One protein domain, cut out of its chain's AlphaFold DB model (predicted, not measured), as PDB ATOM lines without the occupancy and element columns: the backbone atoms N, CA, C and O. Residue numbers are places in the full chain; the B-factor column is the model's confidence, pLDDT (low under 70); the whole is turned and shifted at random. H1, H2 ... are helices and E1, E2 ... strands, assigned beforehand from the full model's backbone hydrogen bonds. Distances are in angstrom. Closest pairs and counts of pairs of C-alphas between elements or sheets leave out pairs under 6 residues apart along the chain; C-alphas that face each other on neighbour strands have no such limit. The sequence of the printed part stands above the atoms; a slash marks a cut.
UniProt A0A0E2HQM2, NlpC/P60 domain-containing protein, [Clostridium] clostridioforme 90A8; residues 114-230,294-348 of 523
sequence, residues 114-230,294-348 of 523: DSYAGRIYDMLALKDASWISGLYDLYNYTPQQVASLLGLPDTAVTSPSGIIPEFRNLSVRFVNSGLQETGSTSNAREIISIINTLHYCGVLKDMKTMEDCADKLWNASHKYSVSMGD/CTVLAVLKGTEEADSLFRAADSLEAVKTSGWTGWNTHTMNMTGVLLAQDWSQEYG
ATOM      1  N   ASP A 114     154.571 148.195 193.573       87.69
ATOM      2  CA  ASP A 114     154.284 148.456 192.159       87.69
ATOM      3  C   ASP A 114     154.023 149.950 191.866       87.69
ATOM      4  O   ASP A 114     153.951 150.356 190.698       87.69
ATOM      5  N   SER A 115     153.915 150.786 192.907       91.19
ATOM      6  CA  SER A 115     153.825 152.242 192.759       91.19
ATOM      7  C   SER A 115     155.109 152.838 192.169       91.19
ATOM      8  O   SER A 115     156.180 152.231 192.199       91.19
ATOM      9  N   TYR A 116     155.050 154.075 191.672       93.56
ATOM     10  CA  TYR A 116     156.233 154.770 191.155       93.56
ATOM     11  C   TYR A 116     157.281 154.957 192.257       93.56
ATOM     12  O   TYR A 116     158.471 154.768 192.012       93.56
ATOM     13  N   ALA A 117     156.850 155.278 193.482       93.88
ATOM     14  CA  ALA A 117     157.740 155.360 194.637       93.88
ATOM     15  C   ALA A 117     158.403 154.007 194.941       93.88
ATOM     16  O   ALA A 117     159.622 153.960 195.100       93.88
ATOM     17  N   GLY A 118     157.615 152.926 194.973       91.69
ATOM     18  CA  GLY A 118     158.095 151.567 195.226       91.69
ATOM     19  C   GLY A 118     159.109 151.107 194.181       91.69
ATOM     20  O   GLY A 118     160.230 150.741 194.522       91.69
ATOM     21  N   ARG A 119     158.788 151.263 192.896       92.12
ATOM     22  CA  ARG A 119     159.681 150.913 191.783       92.12
ATOM     23  C   ARG A 119     160.991 151.702 191.781       92.12
ATOM     24  O   ARG A 119     162.055 151.129 191.540       92.12
ATOM     25  N   ILE A 120     160.941 153.013 192.040       95.62
ATOM     26  CA  ILE A 120     162.162 153.828 192.157       95.62
ATOM     27  C   ILE A 120     162.979 153.369 193.370       95.62
ATOM     28  O   ILE A 120     164.203 153.277 193.273       95.62
ATOM     29  N   TYR A 121     162.327 153.052 194.491       94.50
ATOM     30  CA  TYR A 121     163.005 152.539 195.678       94.50
ATOM     31  C   TYR A 121     163.696 151.198 195.410       94.50
ATOM     32  O   TYR A 121     164.884 151.080 195.698       94.50
ATOM     33  N   ASP A 122     163.021 150.237 194.775       91.25
ATOM     34  CA  ASP A 122     163.595 148.947 194.367       91.25
ATOM     35  C   ASP A 122     164.844 149.127 193.497       91.25
ATOM     36  O   ASP A 122     165.881 148.492 193.723       91.25
ATOM     37  N   MET A 123     164.767 150.032 192.515       93.94
ATOM     38  CA  MET A 123     165.891 150.360 191.644       93.94
ATOM     39  C   MET A 123     167.078 150.920 192.441       93.94
ATOM     40  O   MET A 123     168.215 150.486 192.241       93.94
ATOM     41  N   LEU A 124     166.834 151.881 193.336       94.31
ATOM     42  CA  LEU A 124     167.877 152.512 194.149       94.31
ATOM     43  C   LEU A 124     168.481 151.523 195.156       94.31
ATOM     44  O   LEU A 124     169.701 151.420 195.232       94.31
ATOM     45  N   ALA A 125     167.656 150.722 195.833       91.25
ATOM     46  CA  ALA A 125     168.098 149.696 196.773       91.25
ATOM     47  C   ALA A 125     168.973 148.630 196.093       91.25
ATOM     48  O   ALA A 125     169.969 148.174 196.657       91.25
ATOM     49  N   LEU A 126     168.654 148.245 194.851       90.44
ATOM     50  CA  LEU A 126     169.502 147.343 194.072       90.44
ATOM     51  C   LEU A 126     170.857 147.980 193.727       90.44
ATOM     52  O   LEU A 126     171.888 147.301 193.773       90.44
ATOM     53  N   LYS A 127     170.874 149.274 193.387       92.94
ATOM     54  CA  LYS A 127     172.116 150.007 193.118       92.94
ATOM     55  C   LYS A 127     172.967 150.144 194.382       92.94
ATOM     56  O   LYS A 127     174.164 149.868 194.310       92.94
ATOM     57  N   ASP A 128     172.361 150.460 195.525       91.75
ATOM     58  CA  ASP A 128     173.032 150.498 196.831       91.75
ATOM     59  C   ASP A 128     173.663 149.143 197.160       91.75
ATOM     60  O   ASP A 128     174.865 149.060 197.414       91.75
ATOM     61  N   ALA A 129     172.891 148.059 197.050       89.56
ATOM     62  CA  ALA A 129     173.369 146.697 197.270       89.56
ATOM     63  C   ALA A 129     174.572 146.347 196.379       89.56
ATOM     64  O   ALA A 129     175.566 145.782 196.847       89.56
ATOM     65  N   SER A 130     174.513 146.706 195.091       89.38
ATOM     66  CA  SER A 130     175.614 146.483 194.150       89.38
ATOM     67  C   SER A 130     176.851 147.309 194.500       89.38
ATOM     68  O   SER A 130     177.970 146.804 194.407       89.38
ATOM     69  N   TRP A 131     176.670 148.572 194.881       90.94
ATOM     70  CA  TRP A 131     177.763 149.474 195.231       90.94
ATOM     71  C   TRP A 131     178.477 149.022 196.502       90.94
ATOM     72  O   TRP A 131     179.696 148.853 196.496       90.94
ATOM     73  N   ILE A 132     177.717 148.723 197.556       88.62
ATOM     74  CA  ILE A 132     178.230 148.224 198.838       88.62
ATOM     75  C   ILE A 132     178.958 146.891 198.648       88.62
ATOM     76  O   ILE A 132     180.058 146.713 199.170       88.62
ATOM     77  N   SER A 133     178.392 145.977 197.851       87.69
ATOM     78  CA  SER A 133     179.047 144.702 197.529       87.69
ATOM     79  C   SER A 133     180.405 144.922 196.856       87.69
ATOM     80  O   SER A 133     181.381 144.285 197.241       87.69
ATOM     81  N   GLY A 134     180.496 145.863 195.909       87.62
ATOM     82  CA  GLY A 134     181.759 146.216 195.255       87.62
ATOM     83  C   GLY A 134     182.793 146.819 196.212       87.62
ATOM     84  O   GLY A 134     183.976 146.498 196.118       87.62
ATOM     85  N   LEU A 135     182.362 147.649 197.170       88.88
ATOM     86  CA  LEU A 135     183.247 148.201 198.202       88.88
ATOM     87  C   LEU A 135     183.788 147.108 199.130       88.88
ATOM     88  O   LEU A 135     184.974 147.105 199.452       88.88
ATOM     89  N   TYR A 136     182.939 146.170 199.556       88.94
ATOM     90  CA  TYR A 136     183.366 145.065 200.412       88.94
ATOM     91  C   TYR A 136     184.184 144.007 199.677       88.94
ATOM     92  O   TYR A 136     185.020 143.355 200.299       88.94
ATOM     93  N   ASP A 137     184.042 143.887 198.361       86.00
ATOM     94  CA  ASP A 137     184.900 143.013 197.566       86.00
ATOM     95  C   ASP A 137     186.368 143.441 197.554       86.00
ATOM     96  O   ASP A 137     187.230 142.592 197.342       86.00
ATOM     97  N   LEU A 138     186.682 144.702 197.874       85.31
ATOM     98  CA  LEU A 138     188.067 145.161 198.035       85.31
ATOM     99  C   LEU A 138     188.819 144.413 199.146       85.31
ATOM    100  O   LEU A 138     190.043 144.341 199.096       85.31
ATOM    101  N   TYR A 139     188.118 143.796 200.107       83.94
ATOM    102  CA  TYR A 139     188.742 142.906 201.097       83.94
ATOM    103  C   TYR A 139     189.356 141.642 200.475       83.94
ATOM    104  O   TYR A 139     190.173 140.993 201.119       83.94
ATOM    105  N   ASN A 140     188.988 141.305 199.236       82.81
ATOM    106  CA  ASN A 140     189.517 140.152 198.505       82.81
ATOM    107  C   ASN A 140     190.717 140.519 197.617       82.81
ATOM    108  O   ASN A 140     191.250 139.651 196.928       82.81
ATOM    109  N   TYR A 141     191.109 141.797 197.576       86.06
ATOM    110  CA  TYR A 141     192.169 142.287 196.701       86.06
ATOM    111  C   TYR A 141     193.502 142.315 197.448       86.06
ATOM    112  O   TYR A 141     193.584 142.742 198.600       86.06
ATOM    113  N   THR A 142     194.577 141.930 196.762       90.00
ATOM    114  CA  THR A 142     195.939 142.121 197.271       90.00
ATOM    115  C   THR A 142     196.331 143.602 197.221       90.00
ATOM    116  O   THR A 142     195.797 144.359 196.397       90.00
ATOM    117  N   PRO A 143     197.324 144.034 198.022       93.25
ATOM    118  CA  PRO A 143     197.879 145.378 197.914       93.25
ATOM    119  C   PRO A 143     198.299 145.749 196.495       93.25
ATOM    120  O   PRO A 143     198.029 146.858 196.044       93.25
ATOM    121  N   GLN A 144     198.875 144.804 195.748       93.56
ATOM    122  CA  GLN A 144     199.255 145.017 194.354       93.56
ATOM    123  C   GLN A 144     198.051 145.284 193.441       93.56
ATOM    124  O   GLN A 144     198.097 146.187 192.605       93.56
ATOM    125  N   GLN A 145     196.954 144.538 193.602       91.81
ATOM    126  CA  GLN A 145     195.746 144.751 192.802       91.81
ATOM    127  C   GLN A 145     195.118 146.123 193.083       91.81
ATOM    128  O   GLN A 145     194.705 146.810 192.148       91.81
ATOM    129  N   VAL A 146     195.089 146.556 194.347       89.88
ATOM    130  CA  VAL A 146     194.594 147.893 194.711       89.88
ATOM    131  C   VAL A 146     195.551 148.994 194.245       89.88
ATOM    132  O   VAL A 146     195.091 150.010 193.732       89.88
ATOM    133  N   ALA A 147     196.869 148.800 194.346       91.12
ATOM    134  CA  ALA A 147     197.855 149.740 193.811       91.12
ATOM    135  C   ALA A 147     197.657 149.948 192.302       91.12
ATOM    136  O   ALA A 147     197.601 151.086 191.836       91.12
ATOM    137  N   SER A 148     197.439 148.860 191.556       90.75
ATOM    138  CA  SER A 148     197.119 148.912 190.128       90.75
ATOM    139  C   SER A 148     195.810 149.661 189.850       90.75
ATOM    140  O   SER A 148     195.778 150.512 188.960       90.75
ATOM    141  N   LEU A 149     194.758 149.427 190.650       86.50
ATOM    142  CA  LEU A 149     193.484 150.158 190.557       86.50
ATOM    143  C   LEU A 149     193.664 151.670 190.768       86.50
ATOM    144  O   LEU A 149     192.976 152.471 190.136       86.50
ATOM    145  N   LEU A 150     194.600 152.059 191.634       86.19
ATOM    146  CA  LEU A 150     194.940 153.450 191.932       86.19
ATOM    147  C   LEU A 150     195.933 154.076 190.940       86.19
ATOM    148  O   LEU A 150     196.243 155.261 191.060       86.19
ATOM    149  N   GLY A 151     196.446 153.311 189.971       90.88
ATOM    150  CA  GLY A 151     197.498 153.771 189.060       90.88
ATOM    151  C   GLY A 151     198.857 153.982 189.740       90.88
ATOM    152  O   GLY A 151     199.686 154.737 189.231       90.88
ATOM    153  N   LEU A 152     199.087 153.343 190.889       91.31
ATOM    154  CA  LEU A 152     200.349 153.378 191.622       91.31
ATOM    155  C   LEU A 152     201.310 152.294 191.098       91.31
ATOM    156  O   LEU A 152     200.863 151.219 190.694       91.31
ATOM    157  N   PRO A 153     202.634 152.545 191.101       93.44
ATOM    158  CA  PRO A 153     203.617 151.538 190.711       93.44
ATOM    159  C   PRO A 153     203.724 150.420 191.760       93.44
ATOM    160  O   PRO A 153     203.527 150.666 192.950       93.44
ATOM    161  N   ASP A 154     204.158 149.224 191.347       93.44
ATOM    162  CA  ASP A 154     204.398 148.077 192.248       93.44
ATOM    163  C   ASP A 154     205.346 148.417 193.413       93.44
ATOM    164  O   ASP A 154     205.254 147.837 194.497       93.44
ATOM    165  N   THR A 155     206.236 149.398 193.232       93.62
ATOM    166  CA  THR A 155     207.141 149.885 194.282       93.62
ATOM    167  C   THR A 155     206.402 150.460 195.492       93.62
ATOM    168  O   THR A 155     206.972 150.477 196.575       93.62
ATOM    169  N   ALA A 156     205.145 150.896 195.345       92.44
ATOM    170  CA  ALA A 156     204.312 151.372 196.454       92.44
ATOM    171  C   ALA A 156     203.910 150.252 197.431       92.44
ATOM    172  O   ALA A 156     203.515 150.531 198.557       92.44
ATOM    173  N   VAL A 157     204.014 148.987 197.007       93.12
ATOM    174  CA  VAL A 157     203.660 147.797 197.802       93.12
ATOM    175  C   VAL A 157     204.784 146.761 197.841       93.12
ATOM    176  O   VAL A 157     204.569 145.624 198.253       93.12
ATOM    177  N   THR A 158     205.987 147.132 197.401       94.56
ATOM    178  CA  THR A 158     207.164 146.259 197.413       94.56
ATOM    179  C   THR A 158     208.099 146.688 198.534       94.56
ATOM    180  O   THR A 158     208.681 147.771 198.487       94.56
ATOM    181  N   SER A 159     208.262 145.833 199.538       91.31
ATOM    182  CA  SER A 159     209.271 145.989 200.582       91.31
ATOM    183  C   SER A 159     210.574 145.275 200.178       91.31
ATOM    184  O   SER A 159     210.599 144.531 199.193       91.31
ATOM    185  N   PRO A 160     211.676 145.424 200.940       89.31
ATOM    186  CA  PRO A 160     212.887 144.625 200.737       89.31
ATOM    187  C   PRO A 160     212.652 143.107 200.799       89.31
ATOM    188  O   PRO A 160     213.436 142.347 200.237       89.31
ATOM    189  N   SER A 161     211.582 142.666 201.467       86.31
ATOM    190  CA  SER A 161     211.185 141.257 201.571       86.31
ATOM    191  C   SER A 161     210.346 140.770 200.382       86.31
ATOM    192  O   SER A 161     210.043 139.581 200.310       86.31
ATOM    193  N   GLY A 162     209.988 141.655 199.447       90.38
ATOM    194  CA  GLY A 162     209.154 141.357 198.285       90.38
ATOM    195  C   GLY A 162     207.841 142.138 198.281       90.38
ATOM    196  O   GLY A 162     207.663 143.111 199.012       90.38
ATOM    197  N   ILE A 163     206.913 141.721 197.421       91.94
ATOM    198  CA  ILE A 163     205.575 142.319 197.342       91.94
ATOM    199  C   ILE A 163     204.791 141.947 198.601       91.94
ATOM    200  O   ILE A 163     204.720 140.771 198.962       91.94
ATOM    201  N   ILE A 164     204.190 142.944 199.249       89.94
ATOM    202  CA  ILE A 164     203.347 142.735 200.424       89.94
ATOM    203  C   ILE A 164     202.090 141.960 199.987       89.94
ATOM    204  O   ILE A 164     201.347 142.445 199.127       89.94
ATOM    205  N   PRO A 165     201.841 140.759 200.542       85.31
ATOM    206  CA  PRO A 165     200.789 139.873 200.046       85.31
ATOM    207  C   PRO A 165     199.380 140.316 200.461       85.31
ATOM    208  O   PRO A 165     198.429 140.102 199.712       85.31
ATOM    209  N   GLU A 166     199.243 140.958 201.623       86.06
ATOM    210  CA  GLU A 166     197.961 141.336 202.223       86.06
ATOM    211  C   GLU A 166     198.035 142.699 202.922       86.06
ATOM    212  O   GLU A 166     199.091 143.121 203.399       86.06
ATOM    213  N   PHE A 167     196.903 143.400 202.989       87.94
ATOM    214  CA  PHE A 167     196.798 144.603 203.811       87.94
ATOM    215  C   PHE A 167     196.851 144.233 205.286       87.94
ATOM    216  O   PHE A 167     196.175 143.299 205.715       87.94
ATOM    217  N   ARG A 168     197.579 145.020 206.084       84.81
ATOM    218  CA  ARG A 168     197.512 144.883 207.542       84.81
ATOM    219  C   ARG A 168     196.169 145.382 208.059       84.81
ATOM    220  O   ARG A 168     195.528 144.696 208.847       84.81
ATOM    221  N   ASN A 169     195.721 146.535 207.570       84.25
ATOM    222  CA  ASN A 169     194.387 147.049 207.846       84.25
ATOM    223  C   ASN A 169     193.683 147.438 206.540       84.25
ATOM    224  O   ASN A 169     194.234 148.196 205.747       84.25
ATOM    225  N   LEU A 170     192.448 146.970 206.338       86.69
ATOM    226  CA  LEU A 170     191.536 147.496 205.320       86.69
ATOM    227  C   LEU A 170     190.230 147.895 206.000       86.69
ATOM    228  O   LEU A 170     189.601 147.081 206.681       86.69
ATOM    229  N   SER A 171     189.825 149.151 205.827       85.88
ATOM    230  CA  SER A 171     188.581 149.673 206.402       85.88
ATOM    231  C   SER A 171     187.741 150.390 205.355       85.88
ATOM    232  O   SER A 171     188.272 151.111 204.514       85.88
ATOM    233  N   VAL A 172     186.424 150.194 205.419       86.69
ATOM    234  CA  VAL A 172     185.443 150.953 204.636       86.69
ATOM    235  C   VAL A 172     184.690 151.855 205.601       86.69
ATOM    236  O   VAL A 172     184.130 151.373 206.584       86.69
ATOM    237  N   ARG A 173     184.695 153.161 205.338       87.12
ATOM    238  CA  ARG A 173     183.987 154.167 206.138       87.12
ATOM    239  C   ARG A 173     182.941 154.855 205.283       87.12
ATOM    240  O   ARG A 173     183.271 155.356 204.211       87.12
ATOM    241  N   PHE A 174     181.714 154.907 205.784       88.69
ATOM    242  CA  PHE A 174     180.610 155.627 205.163       88.69
ATOM    243  C   PHE A 174     180.501 157.016 205.788       88.69
ATOM    244  O   PHE A 174     180.420 157.151 207.010       88.69
ATOM    245  N   VAL A 175     180.580 158.047 204.953       89.50
ATOM    246  CA  VAL A 175     180.555 159.446 205.377       89.50
ATOM    247  C   VAL A 175     179.649 160.276 204.486       89.50
ATOM    248  O   VAL A 175     179.410 159.930 203.330       89.50
ATOM    249  N   ASN A 176     179.205 161.418 204.992       89.69
ATOM    250  CA  ASN A 176     178.518 162.404 204.179       89.69
ATOM    251  C   ASN A 176     179.494 163.283 203.380       89.69
ATOM    252  O   ASN A 176     180.719 163.164 203.494       89.69
ATOM    253  N   SER A 177     178.969 164.211 202.576       85.88
ATOM    254  CA  SER A 177     179.814 165.135 201.799       85.88
ATOM    255  C   SER A 177     180.643 166.099 202.670       85.88
ATOM    256  O   SER A 177     181.649 166.634 202.207       85.88
ATOM    257  N   GLY A 178     180.274 166.267 203.945       86.62
ATOM    258  CA  GLY A 178     181.043 166.966 204.978       86.62
ATOM    259  C   GLY A 178     182.072 166.098 205.715       86.62
ATOM    260  O   GLY A 178     182.676 166.579 206.673       86.62
ATOM    261  N   LEU A 179     182.283 164.847 205.287       87.62
ATOM    262  CA  LEU A 179     183.198 163.863 205.885       87.62
ATOM    263  C   LEU A 179     182.836 163.420 207.315       87.62
ATOM    264  O   LEU A 179     183.695 162.935 208.054       87.62
ATOM    265  N   GLN A 180     181.572 163.564 207.706       88.88
ATOM    266  CA  GLN A 180     181.046 163.054 208.974       88.88
ATOM    267  C   GLN A 180     180.495 161.642 208.775       88.88
ATOM    268  O   GLN A 180     179.877 161.374 207.748       88.88
ATOM    269  N   GLU A 181     180.722 160.737 209.731       85.12
ATOM    270  CA  GLU A 181     180.242 159.353 209.628       85.12
ATOM    271  C   GLU A 181     178.716 159.284 209.564       85.12
ATOM    272  O   GLU A 181     178.021 159.945 210.336       85.12
ATOM    273  N   THR A 182     178.210 158.457 208.651       78.69
ATOM    274  CA  THR A 182     176.777 158.210 208.490       78.69
ATOM    275  C   THR A 182     176.423 156.835 209.041       78.69
ATOM    276  O   THR A 182     177.152 155.863 208.858       78.69
ATOM    277  N   GLY A 183     175.272 156.736 209.708       70.50
ATOM    278  CA  GLY A 183     174.728 155.448 210.154       70.50
ATOM    279  C   GLY A 183     174.050 154.639 209.041       70.50
ATOM    280  O   GLY A 183     173.723 153.477 209.264       70.50
ATOM    281  N   SER A 184     173.839 155.246 207.867       77.81
ATOM    282  CA  SER A 184     173.151 154.666 206.708       77.81
ATOM    283  C   SER A 184     174.091 154.542 205.508       77.81
ATOM    284  O   SER A 184     174.998 155.364 205.327       77.81
ATOM    285  N   THR A 185     173.833 153.533 204.679       80.88
ATOM    286  CA  THR A 185     174.462 153.322 203.369       80.88
ATOM    287  C   THR A 185     173.546 153.668 202.193       80.88
ATOM    288  O   THR A 185     173.856 153.276 201.071       80.88
ATOM    289  N   SER A 186     172.415 154.340 202.427       90.00
ATOM    290  CA  SER A 186     171.461 154.728 201.384       90.00
ATOM    291  C   SER A 186     170.946 156.146 201.604       90.00
ATOM    292  O   SER A 186     170.777 156.580 202.745       90.00
ATOM    293  N   ASN A 187     170.669 156.840 200.500       92.44
ATOM    294  CA  ASN A 187     169.950 158.115 200.446       92.44
ATOM    295  C   ASN A 187     168.708 158.030 199.527       92.44
ATOM    296  O   ASN A 187     168.280 159.014 198.910       92.44
ATOM    297  N   ALA A 188     168.160 156.820 199.348       93.94
ATOM    298  CA  ALA A 188     167.084 156.571 198.394       93.94
ATOM    299  C   ALA A 188     165.817 157.378 198.718       93.94
ATOM    300  O   ALA A 188     165.145 157.871 197.809       93.94
ATOM    301  N   ARG A 189     165.512 157.571 200.008       93.81
ATOM    302  CA  ARG A 189     164.363 158.372 200.452       93.81
ATOM    303  C   ARG A 189     164.527 159.843 200.084       93.81
ATOM    304  O   ARG A 189     163.559 160.474 199.657       93.81
ATOM    305  N   GLU A 190     165.737 160.388 200.180       95.12
ATOM    306  CA  GLU A 190     166.057 161.752 199.756       95.12
ATOM    307  C   GLU A 190     165.876 161.919 198.250       95.12
ATOM    308  O   GLU A 190     165.220 162.866 197.811       95.12
ATOM    309  N   ILE A 191     166.391 160.973 197.460       97.19
ATOM    310  CA  ILE A 191     166.245 160.981 196.000       97.19
ATOM    311  C   ILE A 191     164.761 160.929 195.606       97.19
ATOM    312  O   ILE A 191     164.305 161.764 194.825       97.19
ATOM    313  N   ILE A 192     163.985 160.006 196.179       96.94
ATOM    314  CA  ILE A 192     162.549 159.865 195.891       96.94
ATOM    315  C   ILE A 192     161.775 161.123 196.306       96.94
ATOM    316  O   ILE A 192     160.927 161.598 195.551       96.94
ATOM    317  N   SER A 193     162.092 161.716 197.459       96.62
ATOM    318  CA  SER A 193     161.444 162.948 197.935       96.62
ATOM    319  C   SER A 193     161.715 164.140 197.008       96.62
ATOM    320  O   SER A 193     160.818 164.949 196.741       96.62
ATOM    321  N   ILE A 194     162.933 164.234 196.464       97.12
ATOM    322  CA  ILE A 194     163.305 165.229 195.450       97.12
ATOM    323  C   ILE A 194     162.512 165.005 194.161       97.12
ATOM    324  O   ILE A 194     161.941 165.955 193.624       97.12
ATOM    325  N   ILE A 195     162.426 163.764 193.681       97.06
ATOM    326  CA  ILE A 195     161.677 163.421 192.463       97.06
ATOM    327  C   ILE A 195     160.191 163.724 192.639       97.06
ATOM    328  O   ILE A 195     159.595 164.321 191.747       97.06
ATOM    329  N   ASN A 196     159.609 163.402 193.796       95.31
ATOM    330  CA  ASN A 196     158.224 163.737 194.118       95.31
ATOM    331  C   ASN A 196     157.986 165.251 194.073       95.31
ATOM    332  O   ASN A 196     156.998 165.708 193.508       95.31
ATOM    333  N   THR A 197     158.922 166.035 194.613       93.69
ATOM    334  CA  THR A 197     158.839 167.503 194.595       93.69
ATOM    335  C   THR A 197     158.936 168.052 193.166       93.69
ATOM    336  O   THR A 197     158.143 168.903 192.766       93.69
ATOM    337  N   LEU A 198     159.865 167.535 192.356       93.06
ATOM    338  CA  LEU A 198     160.000 167.914 190.945       93.06
ATOM    339  C   LEU A 198     158.769 167.509 190.120       93.06
ATOM    340  O   LEU A 198     158.347 168.258 189.238       93.06
ATOM    341  N   HIS A 199     158.173 166.352 190.412       92.00
ATOM    342  CA  HIS A 199     156.920 165.915 189.809       92.00
ATOM    343  C   HIS A 199     155.762 166.852 190.172       92.00
ATOM    344  O   HIS A 199     155.089 167.358 189.276       92.00
ATOM    345  N   TYR A 200     155.598 167.169 191.461       88.62
ATOM    346  CA  TYR A 200     154.586 168.111 191.949       88.62
ATOM    347  C   TYR A 200     154.695 169.484 191.266       88.62
ATOM    348  O   TYR A 200     153.693 170.082 190.880       88.62
ATOM    349  N   CYS A 201     155.917 169.974 191.038       86.50
ATOM    350  CA  CYS A 201     156.160 171.233 190.331       86.50
ATOM    351  C   CYS A 201     156.049 171.136 188.795       86.50
ATOM    352  O   CYS A 201     156.356 172.104 188.097       86.50
ATOM    353  N   GLY A 202     155.622 169.994 188.250       85.56
ATOM    354  CA  GLY A 202     155.392 169.790 186.819       85.56
ATOM    355  C   GLY A 202     156.660 169.609 185.975       85.56
ATOM    356  O   GLY A 202     156.586 169.708 184.745       85.56
ATOM    357  N   VAL A 203     157.813 169.356 186.606       88.75
ATOM    358  CA  VAL A 203     159.104 169.144 185.928       88.75
ATOM    359  C   VAL A 203     159.200 167.723 185.374       88.75
ATOM    360  O   VAL A 203     159.531 167.541 184.203       88.75
ATOM    361  N   LEU A 204     158.885 166.721 186.198       90.06
ATOM    362  CA  LEU A 204     158.902 165.301 185.827       90.06
ATOM    363  C   LEU A 204     157.468 164.805 185.642       90.06
ATOM    364  O   LEU A 204     156.609 165.094 186.472       90.06
ATOM    365  N   LYS A 205     157.191 164.081 184.555       84.19
ATOM    366  CA  LYS A 205     155.804 163.793 184.134       84.19
ATOM    367  C   LYS A 205     155.482 162.315 183.982       84.19
ATOM    368  O   LYS A 205     154.321 161.947 184.070       84.19
ATOM    369  N   ASP A 206     156.487 161.486 183.752       86.31
ATOM    370  CA  ASP A 206     156.313 160.064 183.471       86.31
ATOM    371  C   ASP A 206     157.388 159.232 184.171       86.31
ATOM    372  O   ASP A 206     158.456 159.750 184.515       86.31
ATOM    373  N   MET A 207     157.108 157.937 184.359       90.19
ATOM    374  CA  MET A 207     157.989 157.020 185.084       90.19
ATOM    375  C   MET A 207     159.407 157.013 184.530       90.19
ATOM    376  O   MET A 207     160.368 157.087 185.289       90.19
ATOM    377  N   LYS A 208     159.553 156.994 183.202       90.75
ATOM    378  CA  LYS A 208     160.859 156.918 182.547       90.75
ATOM    379  C   LYS A 208     161.729 158.121 182.906       90.75
ATOM    380  O   LYS A 208     162.890 157.956 183.265       90.75
ATOM    381  N   THR A 209     161.173 159.332 182.846       90.94
ATOM    382  CA  THR A 209     161.907 160.545 183.245       90.94
ATOM    383  C   THR A 209     162.251 160.564 184.736       90.94
ATOM    384  O   THR A 209     163.287 161.115 185.110       90.94
ATOM    385  N   MET A 210     161.417 159.955 185.585       94.94
ATOM    386  CA  MET A 210     161.664 159.833 187.024       94.94
ATOM    387  C   MET A 210     162.750 158.796 187.339       94.94
ATOM    388  O   MET A 210     163.645 159.099 188.123       94.94
ATOM    389  N   GLU A 211     162.737 157.628 186.693       95.06
ATOM    390  CA  GLU A 211     163.789 156.605 186.792       95.06
ATOM    391  C   GLU A 211     165.136 157.158 186.297       95.06
ATOM    392  O   GLU A 211     166.141 157.064 187.002       95.06
ATOM    393  N   ASP A 212     165.154 157.834 185.141       94.56
ATOM    394  CA  ASP A 212     166.355 158.490 184.606       94.56
ATOM    395  C   ASP A 212     166.885 159.583 185.555       94.56
ATOM    396  O   ASP A 212     168.095 159.820 185.641       94.56
ATOM    397  N   CYS A 213     165.988 160.292 186.249       96.19
ATOM    398  CA  CYS A 213     166.341 161.283 187.264       96.19
ATOM    399  C   CYS A 213     166.954 160.610 188.501       96.19
ATOM    400  O   CYS A 213     168.036 161.008 188.937       96.19
ATOM    401  N   ALA A 214     166.306 159.564 189.018       97.62
ATOM    402  CA  ALA A 214     166.781 158.773 190.148       97.62
ATOM    403  C   ALA A 214     168.167 158.177 189.887       97.62
ATOM    404  O   ALA A 214     169.056 158.324 190.723       97.62
ATOM    405  N   ASP A 215     168.390 157.580 188.712       96.44
ATOM    406  CA  ASP A 215     169.688 157.020 188.330       96.44
ATOM    407  C   ASP A 215     170.791 158.091 188.327       96.44
ATOM    408  O   ASP A 215     171.853 157.906 188.927       96.44
ATOM    409  N   LYS A 216     170.530 159.251 187.712       96.38
ATOM    410  CA  LYS A 216     171.498 160.358 187.661       96.38
ATOM    411  C   LYS A 216     171.792 160.937 189.040       96.38
ATOM    412  O   LYS A 216     172.953 161.230 189.324       96.38
ATOM    413  N   LEU A 217     170.776 161.100 189.888       96.81
ATOM    414  CA  LEU A 217     170.957 161.572 191.261       96.81
ATOM    415  C   LEU A 217     171.771 160.577 192.082       96.81
ATOM    416  O   LEU A 217     172.736 160.989 192.723       96.81
ATOM    417  N   TRP A 218     171.458 159.286 191.979       96.38
ATOM    418  CA  TRP A 218     172.208 158.228 192.647       96.38
ATOM    419  C   TRP A 218     173.679 158.226 192.212       96.38
ATOM    420  O   TRP A 218     174.574 158.213 193.056       96.38
ATOM    421  N   ASN A 219     173.953 158.321 190.906       94.50
ATOM    422  CA  ASN A 219     175.323 158.359 190.377       94.50
ATOM    423  C   ASN A 219     176.072 159.636 190.812       94.50
ATOM    424  O   ASN A 219     177.292 159.628 190.976       94.50
ATOM    425  N   ALA A 220     175.360 160.750 190.996       92.31
ATOM    426  CA  ALA A 220     175.943 161.996 191.482       92.31
ATOM    427  C   ALA A 220     176.210 161.983 192.998       92.31
ATOM    428  O   ALA A 220     177.076 162.735 193.466       92.31
ATOM    429  N   SER A 221     175.472 161.163 193.755       93.31
ATOM    430  CA  SER A 221     175.522 161.126 195.215       93.31
ATOM    431  C   SER A 221     176.428 160.057 195.802       93.31
ATOM    432  O   SER A 221     176.919 160.263 196.909       93.31
ATOM    433  N   HIS A 222     176.657 158.960 195.081       92.38
ATOM    434  CA  HIS A 222     177.478 157.841 195.535       92.38
ATOM    435  C   HIS A 222     178.873 157.927 194.939       92.38
ATOM    436  O   HIS A 222     179.085 157.728 193.742       92.38
ATOM    437  N   LYS A 223     179.851 158.236 195.786       91.12
ATOM    438  CA  LYS A 223     181.262 158.290 195.399       91.12
ATOM    439  C   LYS A 223     182.085 157.509 196.392       91.12
ATOM    440  O   LYS A 223     181.719 157.393 197.551       91.12
ATOM    441  N   TYR A 224     183.232 157.014 195.964       90.88
ATOM    442  CA  TYR A 224     184.210 156.492 196.898       90.88
ATOM    443  C   TYR A 224     185.613 156.895 196.474       90.88
ATOM    444  O   TYR A 224     185.880 157.132 195.295       90.88
ATOM    445  N   SER A 225     186.508 156.979 197.446       87.88
ATOM    446  CA  SER A 225     187.940 157.107 197.218       87.88
ATOM    447  C   SER A 225     188.659 156.025 197.996       87.88
ATOM    448  O   SER A 225     188.323 155.762 199.150       87.88
ATOM    449  N   VAL A 226     189.664 155.423 197.377       88.25
ATOM    450  CA  VAL A 226     190.545 154.464 198.037       88.25
ATOM    451  C   VAL A 226     191.878 155.158 198.274       88.25
ATOM    452  O   VAL A 226     192.438 155.762 197.362       88.25
ATOM    453  N   SER A 227     192.368 155.103 199.504       88.44
ATOM    454  CA  SER A 227     193.677 155.619 199.885       88.44
ATOM    455  C   SER A 227     194.505 154.496 200.479       88.44
ATOM    456  O   SER A 227     194.042 153.794 201.382       88.44
ATOM    457  N   MET A 228     195.732 154.370 199.997       90.06
ATOM    458  CA  MET A 228     196.710 153.419 200.498       90.06
ATOM    459  C   MET A 228     197.800 154.183 201.249       90.06
ATOM    460  O   MET A 228     198.258 155.220 200.768       90.06
ATOM    461  N   GLY A 229     198.155 153.709 202.441       88.00
ATOM    462  CA  GLY A 229     199.231 154.286 203.245       88.00
ATOM    463  C   GLY A 229     200.619 153.910 202.727       88.00
ATOM    464  O   GLY A 229     200.759 153.036 201.872       88.00
ATOM    465  N   ASP A 230     201.645 154.551 203.281       90.75
ATOM    466  CA  ASP A 230     203.036 154.179 203.020       90.75
ATOM    467  C   ASP A 230     203.382 152.824 203.648       90.75
ATOM    468  O   ASP A 230     202.764 152.389 204.626       90.75
ATOM    469  N   CYS A 294     194.955 150.194 203.952       90.31
ATOM    470  CA  CYS A 294     194.007 150.707 202.982       90.31
ATOM    471  C   CYS A 294     192.780 151.269 203.696       90.31
ATOM    472  O   CYS A 294     192.200 150.659 204.596       90.31
ATOM    473  N   THR A 295     192.365 152.458 203.280       90.06
ATOM    474  CA  THR A 295     191.106 153.060 203.709       90.06
ATOM    475  C   THR A 295     190.269 153.367 202.485       90.06
ATOM    476  O   THR A 295     190.719 154.026 201.551       90.06
ATOM    477  N   VAL A 296     189.033 152.892 202.506       89.38
ATOM    478  CA  VAL A 296     188.009 153.185 201.516       89.38
ATOM    479  C   VAL A 296     187.038 154.159 202.159       89.38
ATOM    480  O   VAL A 296     186.377 153.840 203.145       89.38
ATOM    481  N   LEU A 297     186.963 155.359 201.607       90.00
ATOM    482  CA  LEU A 297     186.014 156.374 202.028       90.00
ATOM    483  C   LEU A 297     184.842 156.369 201.052       90.00
ATOM    484  O   LEU A 297     184.984 156.824 199.920       90.00
ATOM    485  N   ALA A 298     183.708 155.836 201.487       90.44
ATOM    486  CA  ALA A 298     182.453 155.835 200.759       90.44
ATOM    487  C   ALA A 298     181.654 157.086 201.148       90.44
ATOM    488  O   ALA A 298     181.244 157.248 202.293       90.44
ATOM    489  N   VAL A 299     181.475 157.996 200.199       90.75
ATOM    490  CA  VAL A 299     180.796 159.277 200.379       90.75
ATOM    491  C   VAL A 299     179.369 159.169 199.856       90.75
ATOM    492  O   VAL A 299     179.165 158.925 198.664       90.75
ATOM    493  N   LEU A 300     178.402 159.405 200.741       90.75
ATOM    494  CA  LEU A 300     176.987 159.545 200.425       90.75
ATOM    495  C   LEU A 300     176.568 161.002 200.556       90.75
ATOM    496  O   LEU A 300     176.625 161.605 201.623       90.75
ATOM    497  N   LYS A 301     176.138 161.593 199.451       91.19
ATOM    498  CA  LYS A 301     175.605 162.955 199.449       91.19
ATOM    499  C   LYS A 301     174.140 162.959 199.889       91.19
ATOM    500  O   LYS A 301     173.325 162.309 199.236       91.19
ATOM    501  N   GLY A 302     173.811 163.726 200.923       91.38
ATOM    502  CA  GLY A 302     172.444 163.904 201.405       91.38
ATOM    503  C   GLY A 302     171.834 165.242 200.983       91.38
ATOM    504  O   GLY A 302     172.275 165.907 200.036       91.38
ATOM    505  N   THR A 303     170.784 165.643 201.696       91.94
ATOM    506  CA  THR A 303     170.100 166.935 201.517       91.94
ATOM    507  C   THR A 303     170.596 168.030 202.458       91.94
ATOM    508  O   THR A 303     170.317 169.200 202.205       91.94
ATOM    509  N   GLU A 304     171.309 167.678 203.530       88.31
ATOM    510  CA  GLU A 304     171.666 168.614 204.605       88.31
ATOM    511  C   GLU A 304     172.932 169.433 204.316       88.31
ATOM    512  O   GLU A 304     173.082 170.547 204.818       88.31
ATOM    513  N   GLU A 305     173.856 168.911 203.505       86.81
ATOM    514  CA  GLU A 305     175.152 169.557 203.290       86.81
ATOM    515  C   GLU A 305     175.129 170.663 202.218       86.81
ATOM    516  O   GLU A 305     174.218 170.778 201.401       86.81
ATOM    517  N   ALA A 306     176.185 171.483 202.166       83.38
ATOM    518  CA  ALA A 306     176.295 172.566 201.182       83.38
ATOM    519  C   ALA A 306     176.414 172.067 199.723       83.38
ATOM    520  O   ALA A 306     175.916 172.714 198.801       83.38
ATOM    521  N   ASP A 307     177.078 170.927 199.502       85.00
ATOM    522  CA  ASP A 307     177.092 170.217 198.217       85.00
ATOM    523  C   ASP A 307     176.033 169.102 198.220       85.00
ATOM    524  O   ASP A 307     176.372 167.924 198.193       85.00
ATOM    525  N   SER A 308     174.752 169.475 198.294       91.38
ATOM    526  CA  SER A 308     173.622 168.548 198.464       91.38
ATOM    527  C   SER A 308     173.056 167.969 197.166       91.38
ATOM    528  O   SER A 308     173.327 168.429 196.049       91.38
ATOM    529  N   LEU A 309     172.189 166.968 197.329       94.31
ATOM    530  CA  LEU A 309     171.344 166.411 196.274       94.31
ATOM    531  C   LEU A 309     170.499 167.470 195.546       94.31
ATOM    532  O   LEU A 309     170.292 167.339 194.343       94.31
ATOM    533  N   PHE A 310     170.074 168.550 196.213       94.62
ATOM    534  CA  PHE A 310     169.350 169.652 195.563       94.62
ATOM    535  C   PHE A 310     170.182 170.302 194.449       94.62
ATOM    536  O   PHE A 310     169.710 170.501 193.330       94.62
ATOM    537  N   ARG A 311     171.470 170.550 194.715       91.44
ATOM    538  CA  ARG A 311     172.394 171.099 193.715       91.44
ATOM    539  C   ARG A 311     172.657 170.113 192.577       91.44
ATOM    540  O   ARG A 311     172.803 170.526 191.427       91.44
ATOM    541  N   ALA A 312     172.719 168.816 192.887       91.62
ATOM    542  CA  ALA A 312     172.828 167.780 191.866       91.62
ATOM    543  C   ALA A 312     171.577 167.760 190.968       91.62
ATOM    544  O   ALA A 312     171.713 167.720 189.745       91.62
ATOM    545  N   ALA A 313     170.384 167.886 191.551       93.31
ATOM    546  CA  ALA A 313     169.120 167.934 190.821       93.31
ATOM    547  C   ALA A 313     169.034 169.128 189.856       93.31
ATOM    548  O   ALA A 313     168.634 168.948 188.709       93.31
ATOM    549  N   ASP A 314     169.496 170.319 190.256       90.69
ATOM    550  CA  ASP A 314     169.519 171.504 189.375       90.69
ATOM    551  C   ASP A 314     170.401 171.319 188.126       90.69
ATOM    552  O   ASP A 314     170.225 171.998 187.112       90.69
ATOM    553  N   SER A 315     171.360 170.388 188.166       87.88
ATOM    554  CA  SER A 315     172.243 170.103 187.032       87.88
ATOM    555  C   SER A 315     171.626 169.180 185.974       87.88
ATOM    556  O   SER A 315     172.207 169.028 184.894       87.88
ATOM    557  N   LEU A 316     170.459 168.586 186.249       89.31
ATOM    558  CA  LEU A 316     169.797 167.631 185.366       89.31
ATOM    559  C   LEU A 316     169.156 168.323 184.157       89.31
ATOM    560  O   LEU A 316     168.490 169.346 184.282       89.31
ATOM    561  N   GLU A 317     169.286 167.723 182.974       87.00
ATOM    562  CA  GLU A 317     168.748 168.302 181.730       87.00
ATOM    563  C   GLU A 317     167.223 168.484 181.742       87.00
ATOM    564  O   GLU A 317     166.726 169.500 181.258       87.00
ATOM    565  N   ALA A 318     166.474 167.556 182.351       83.62
ATOM    566  CA  ALA A 318     165.025 167.695 182.525       83.62
ATOM    567  C   ALA A 318     164.660 168.938 183.356       83.62
ATOM    568  O   ALA A 318     163.670 169.605 183.078       83.62
ATOM    569  N   VAL A 319     165.502 169.290 184.333       88.00
ATOM    570  CA  VAL A 319     165.329 170.481 185.167       88.00
ATOM    571  C   VAL A 319     165.711 171.739 184.383       88.00
ATOM    572  O   VAL A 319     164.912 172.669 184.311       88.00
ATOM    573  N   LYS A 320     166.868 171.750 183.706       89.06
ATOM    574  CA  LYS A 320     167.347 172.904 182.914       89.06
ATOM    575  C   LYS A 320     166.421 173.308 181.770       89.06
ATOM    576  O   LYS A 320     166.359 174.480 181.417       89.06
ATOM    577  N   THR A 321     165.762 172.334 181.151       86.62
ATOM    578  CA  THR A 321     164.860 172.555 180.007       86.62
ATOM    579  C   THR A 321     163.421 172.846 180.430       86.62
ATOM    580  O   THR A 321     162.579 173.145 179.584       86.62
ATOM    581  N   SER A 322     163.138 172.786 181.732       82.69
ATOM    582  CA  SER A 322     161.833 173.105 182.302       82.69
ATOM    583  C   SER A 322     161.720 174.583 182.699       82.69
ATOM    584  O   SER A 322     162.687 175.340 182.658       82.69
ATOM    585  N   GLY A 323     160.528 174.995 183.138       80.56
ATOM    586  CA  GLY A 323     160.310 176.295 183.784       80.56
ATOM    587  C   GLY A 323     160.752 176.350 185.255       80.56
ATOM    588  O   GLY A 323     160.330 177.260 185.966       80.56
ATOM    589  N   TRP A 324     161.530 175.372 185.735       88.81
ATOM    590  CA  TRP A 324     161.988 175.287 187.122       88.81
ATOM    591  C   TRP A 324     162.831 176.497 187.524       88.81
ATOM    592  O   TRP A 324     163.804 176.854 186.862       88.81
ATOM    593  N   THR A 325     162.479 177.110 188.653       85.12
ATOM    594  CA  THR A 325     163.127 178.330 189.154       85.12
ATOM    595  C   THR A 325     164.187 178.070 190.228       85.12
ATOM    596  O   THR A 325     164.676 179.023 190.832       85.12
ATOM    597  N   GLY A 326     164.535 176.807 190.486       87.19
ATOM    598  CA  GLY A 326     165.520 176.414 191.498       87.19
ATOM    599  C   GLY A 326     164.918 176.022 192.851       87.19
ATOM    600  O   GLY A 326     163.750 176.289 193.153       87.19
ATOM    601  N   TRP A 327     165.754 175.409 193.691       92.19
ATOM    602  CA  TRP A 327     165.407 175.054 195.067       92.19
ATOM    603  C   TRP A 327     165.405 176.282 195.978       92.19
ATOM    604  O   TRP A 327     166.430 176.928 196.185       92.19
ATOM    605  N   ASN A 328     164.246 176.592 196.551       90.62
ATOM    606  CA  ASN A 328     164.077 177.641 197.552       90.62
ATOM    607  C   ASN A 328     163.575 177.026 198.867       90.62
ATOM    608  O   ASN A 328     163.302 175.829 198.941       90.62
ATOM    609  N   THR A 329     163.419 177.844 199.909       91.00
ATOM    610  CA  THR A 329     162.962 177.374 201.227       91.00
ATOM    611  C   THR A 329     161.658 176.577 201.158       91.00
ATOM    612  O   THR A 329     161.505 175.602 201.882       91.00
ATOM    613  N   HIS A 330     160.725 176.958 200.282       86.88
ATOM    614  CA  HIS A 330     159.443 176.274 200.156       86.88
ATOM    615  C   HIS A 330     159.594 174.886 199.521       86.88
ATOM    616  O   HIS A 330     159.102 173.915 200.089       86.88
ATOM    617  N   THR A 331     160.311 174.764 198.400       90.06
ATOM    618  CA  THR A 331     160.484 173.473 197.708       90.06
ATOM    619  C   THR A 331     161.404 172.518 198.466       90.06
ATOM    620  O   THR A 331     161.114 171.328 198.539       90.06
ATOM    621  N   MET A 332     162.445 173.025 199.134       92.44
ATOM    622  CA  MET A 332     163.252 172.216 200.058       92.44
ATOM    623  C   MET A 332     162.420 171.713 201.249       92.44
ATOM    624  O   MET A 332     162.582 170.573 201.678       92.44
ATOM    625  N   ASN A 333     161.494 172.532 201.762       91.12
ATOM    626  CA  ASN A 333     160.607 172.125 202.851       91.12
ATOM    627  C   ASN A 333     159.614 171.031 202.425       91.12
ATOM    628  O   ASN A 333     159.314 170.167 203.239       91.12
ATOM    629  N   MET A 334     159.140 171.017 201.171       89.12
ATOM    630  CA  MET A 334     158.328 169.898 200.658       89.12
ATOM    631  C   MET A 334     159.091 168.576 200.785       89.12
ATOM    632  O   MET A 334     158.595 167.634 201.392       89.12
ATOM    633  N   THR A 335     160.337 168.537 200.301       93.69
ATOM    634  CA  THR A 335     161.216 167.364 200.428       93.69
ATOM    635  C   THR A 335     161.441 166.982 201.896       93.69
ATOM    636  O   THR A 335     161.322 165.813 202.250       93.69
ATOM    637  N   GLY A 336     161.713 167.962 202.765       93.06
ATOM    638  CA  GLY A 336     161.928 167.726 204.196       93.06
ATOM    639  C   GLY A 336     160.712 167.137 204.919       93.06
ATOM    640  O   GLY A 336     160.870 166.252 205.757       93.06
ATOM    641  N   VAL A 337     159.496 167.572 204.570       92.81
ATOM    642  CA  VAL A 337     158.254 167.014 205.135       92.81
ATOM    643  C   VAL A 337     158.090 165.546 204.747       92.81
ATOM    644  O   VAL A 337     157.763 164.737 205.608       92.81
ATOM    645  N   LEU A 338     158.367 165.188 203.489       93.44
ATOM    646  CA  LEU A 338     158.288 163.799 203.028       93.44
ATOM    647  C   LEU A 338     159.294 162.907 203.761       93.44
ATOM    648  O   LEU A 338     158.944 161.812 204.188       93.44
ATOM    649  N   LEU A 339     160.523 163.383 203.961       92.19
ATOM    650  CA  LEU A 339     161.562 162.645 204.688       92.19
ATOM    651  C   LEU A 339     161.211 162.389 206.157       92.19
ATOM    652  O   LEU A 339     161.574 161.348 206.706       92.19
ATOM    653  N   ALA A 340     160.476 163.307 206.786       91.94
ATOM    654  CA  ALA A 340     160.036 163.173 208.171       91.94
ATOM    655  C   ALA A 340     158.878 162.172 208.365       91.94
ATOM    656  O   ALA A 340     158.558 161.835 209.505       91.94
ATOM    657  N   GLN A 341     158.239 161.709 207.288       90.69
ATOM    658  CA  GLN A 341     157.132 160.750 207.355       90.69
ATOM    659  C   GLN A 341     157.633 159.319 207.563       90.69
ATOM    660  O   GLN A 341     158.715 158.953 207.105       90.69
ATOM    661  N   ASP A 342     156.805 158.484 208.187       88.94
ATOM    662  CA  ASP A 342     156.973 157.031 208.172       88.94
ATOM    663  C   ASP A 342     156.265 156.474 206.931       88.94
ATOM    664  O   ASP A 342     155.042 156.361 206.892       88.94
ATOM    665  N   TRP A 343     157.032 156.167 205.885       89.50
ATOM    666  CA  TRP A 343     156.466 155.730 204.605       89.50
ATOM    667  C   TRP A 343     155.828 154.344 204.673       89.50
ATOM    668  O   TRP A 343     154.875 154.078 203.941       89.50
ATOM    669  N   SER A 344     156.298 153.493 205.588       86.00
ATOM    670  CA  SER A 344     155.686 152.190 205.831       86.00
ATOM    671  C   SER A 344     154.291 152.369 206.419       86.00
ATOM    672  O   SER A 344     153.336 151.772 205.921       86.00
ATOM    673  N   GLN A 345     154.160 153.222 207.436       86.88
ATOM    674  CA  GLN A 345     152.874 153.486 208.068       86.88
ATOM    675  C   GLN A 345     151.915 154.254 207.146       86.88
ATOM    676  O   GLN A 345     150.726 153.942 207.115       86.88
ATOM    677  N   GLU A 346     152.418 155.253 206.418       87.88
ATOM    678  CA  GLU A 346     151.584 156.183 205.648       87.88
ATOM    679  C   GLU A 346     151.178 155.627 204.275       87.88
ATOM    680  O   GLU A 346     150.056 155.847 203.824       87.88
ATOM    681  N   TYR A 347     152.074 154.885 203.616       86.56
ATOM    682  CA  TYR A 347     151.900 154.451 202.224       86.56
ATOM    683  C   TYR A 347     151.975 152.932 202.036       86.56
ATOM    684  O   TYR A 347     151.747 152.437 200.934       86.56
ATOM    685  N   GLY A 348     152.300 152.171 203.083       80.62
ATOM    686  CA  GLY A 348     152.327 150.710 203.033       80.62
ATOM    687  C   GLY A 348     153.516 150.097 202.286       80.62
ATOM    688  O   GLY A 348     153.580 148.872 202.203       80.62
TER     689      GLY A 348
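AT A GLANCE: This is residues 114 to 230 and 294 to 348 of the 523 residues of the protein "NlpC/P60 domain-containing protein" of [Clostridium] clostridioforme 90A8 (UniProt A0A0E2HQM2). One long helix, H1, is a spine for an elongated domain: its later part covers one face of a three-stranded sheet, running along the strands, and its beginning packs on a cluster of helices where H5, H6 and H8 surround H4. At the far end of the sheet H2 and H3 make a small head. The printed part has 172 residues, with nine named helices and three strands in the order H1 H2 H3 E1 H4 H5 E2 E3 H6 H7 H8 H9; the class is mostly helix, and the mixed sheet has the order E1 E3 E2. The whole is loose, with a radius of gyration of the C-alphas of 19.6 A and spans of 64 by 33 by 28 A.

HOW THE PARTS SIT: In the sheet, E1, residues 169 to 176, is parallel to E3, residues 294 to 300, with N 173 and O 296 2.8 A apart, within hydrogen-bond range. E3 is antiparallel to E2, residues 222 to 228, with N 225 and O 297 at 2.9 A. H1, residues 116 to 140, and H2, residues 143 to 149, are on one face of this sheet, making two layers. H1 has a height over the sheet of 10.8 A and runs along the strands, at 3 degrees to E3 on the local plane. H2 touches H3, residues 154 to 157; the closest C-alphas, of Gln 144 and Val 157, are 6.2 A apart. H4, residues 188 to 200, is the hub. It touches residues 117 to 125 of H1 at a shallow tilt of 31 degrees, opposite ways, with C-alphas 124 and 188 closest at 5.9 A. H4 touches H5, residues 207 to 221, at a steep tilt of 45 degrees, with C-alphas 191 and 214 closest at 6.3 A. It touches H8, residues 329 to 339, with C-alphas 193 and 335 closest at 5.1 A. H6, residues 309 to 314, touches H5, with C-alphas 217 and 312 closest at 6.5 A. H7, residues 317 to 320, and H9, residues 343 to 347, touch no helix. Every O i to N i+4 pair is within hydrogen-bond range in H2, H4, H5, H6, H8 and H9, and 18 of 21 in H1; H3 and H7 are too short for such a pair.

IN THESE COORDINATES: H1 begins at C-alpha 116 (156.233, 154.770, 191.155) and is 37.1 A long. E1 is 22.4 A long, H5 20.7 A and E2 20.3 A. H9 ends at C-alpha 347 (151.900, 154.451, 202.224).

THE WHOLE: The C-alphas of Ser 161 and Gly 202 are the two farthest apart, at 64.4 A. Residues 231 to 293 are not printed; C-alphas 230 and 294 are 9.7 A apart across the cut. The links H3 to E1 and E1 to H4 are long. No printed residue is under pLDDT 70.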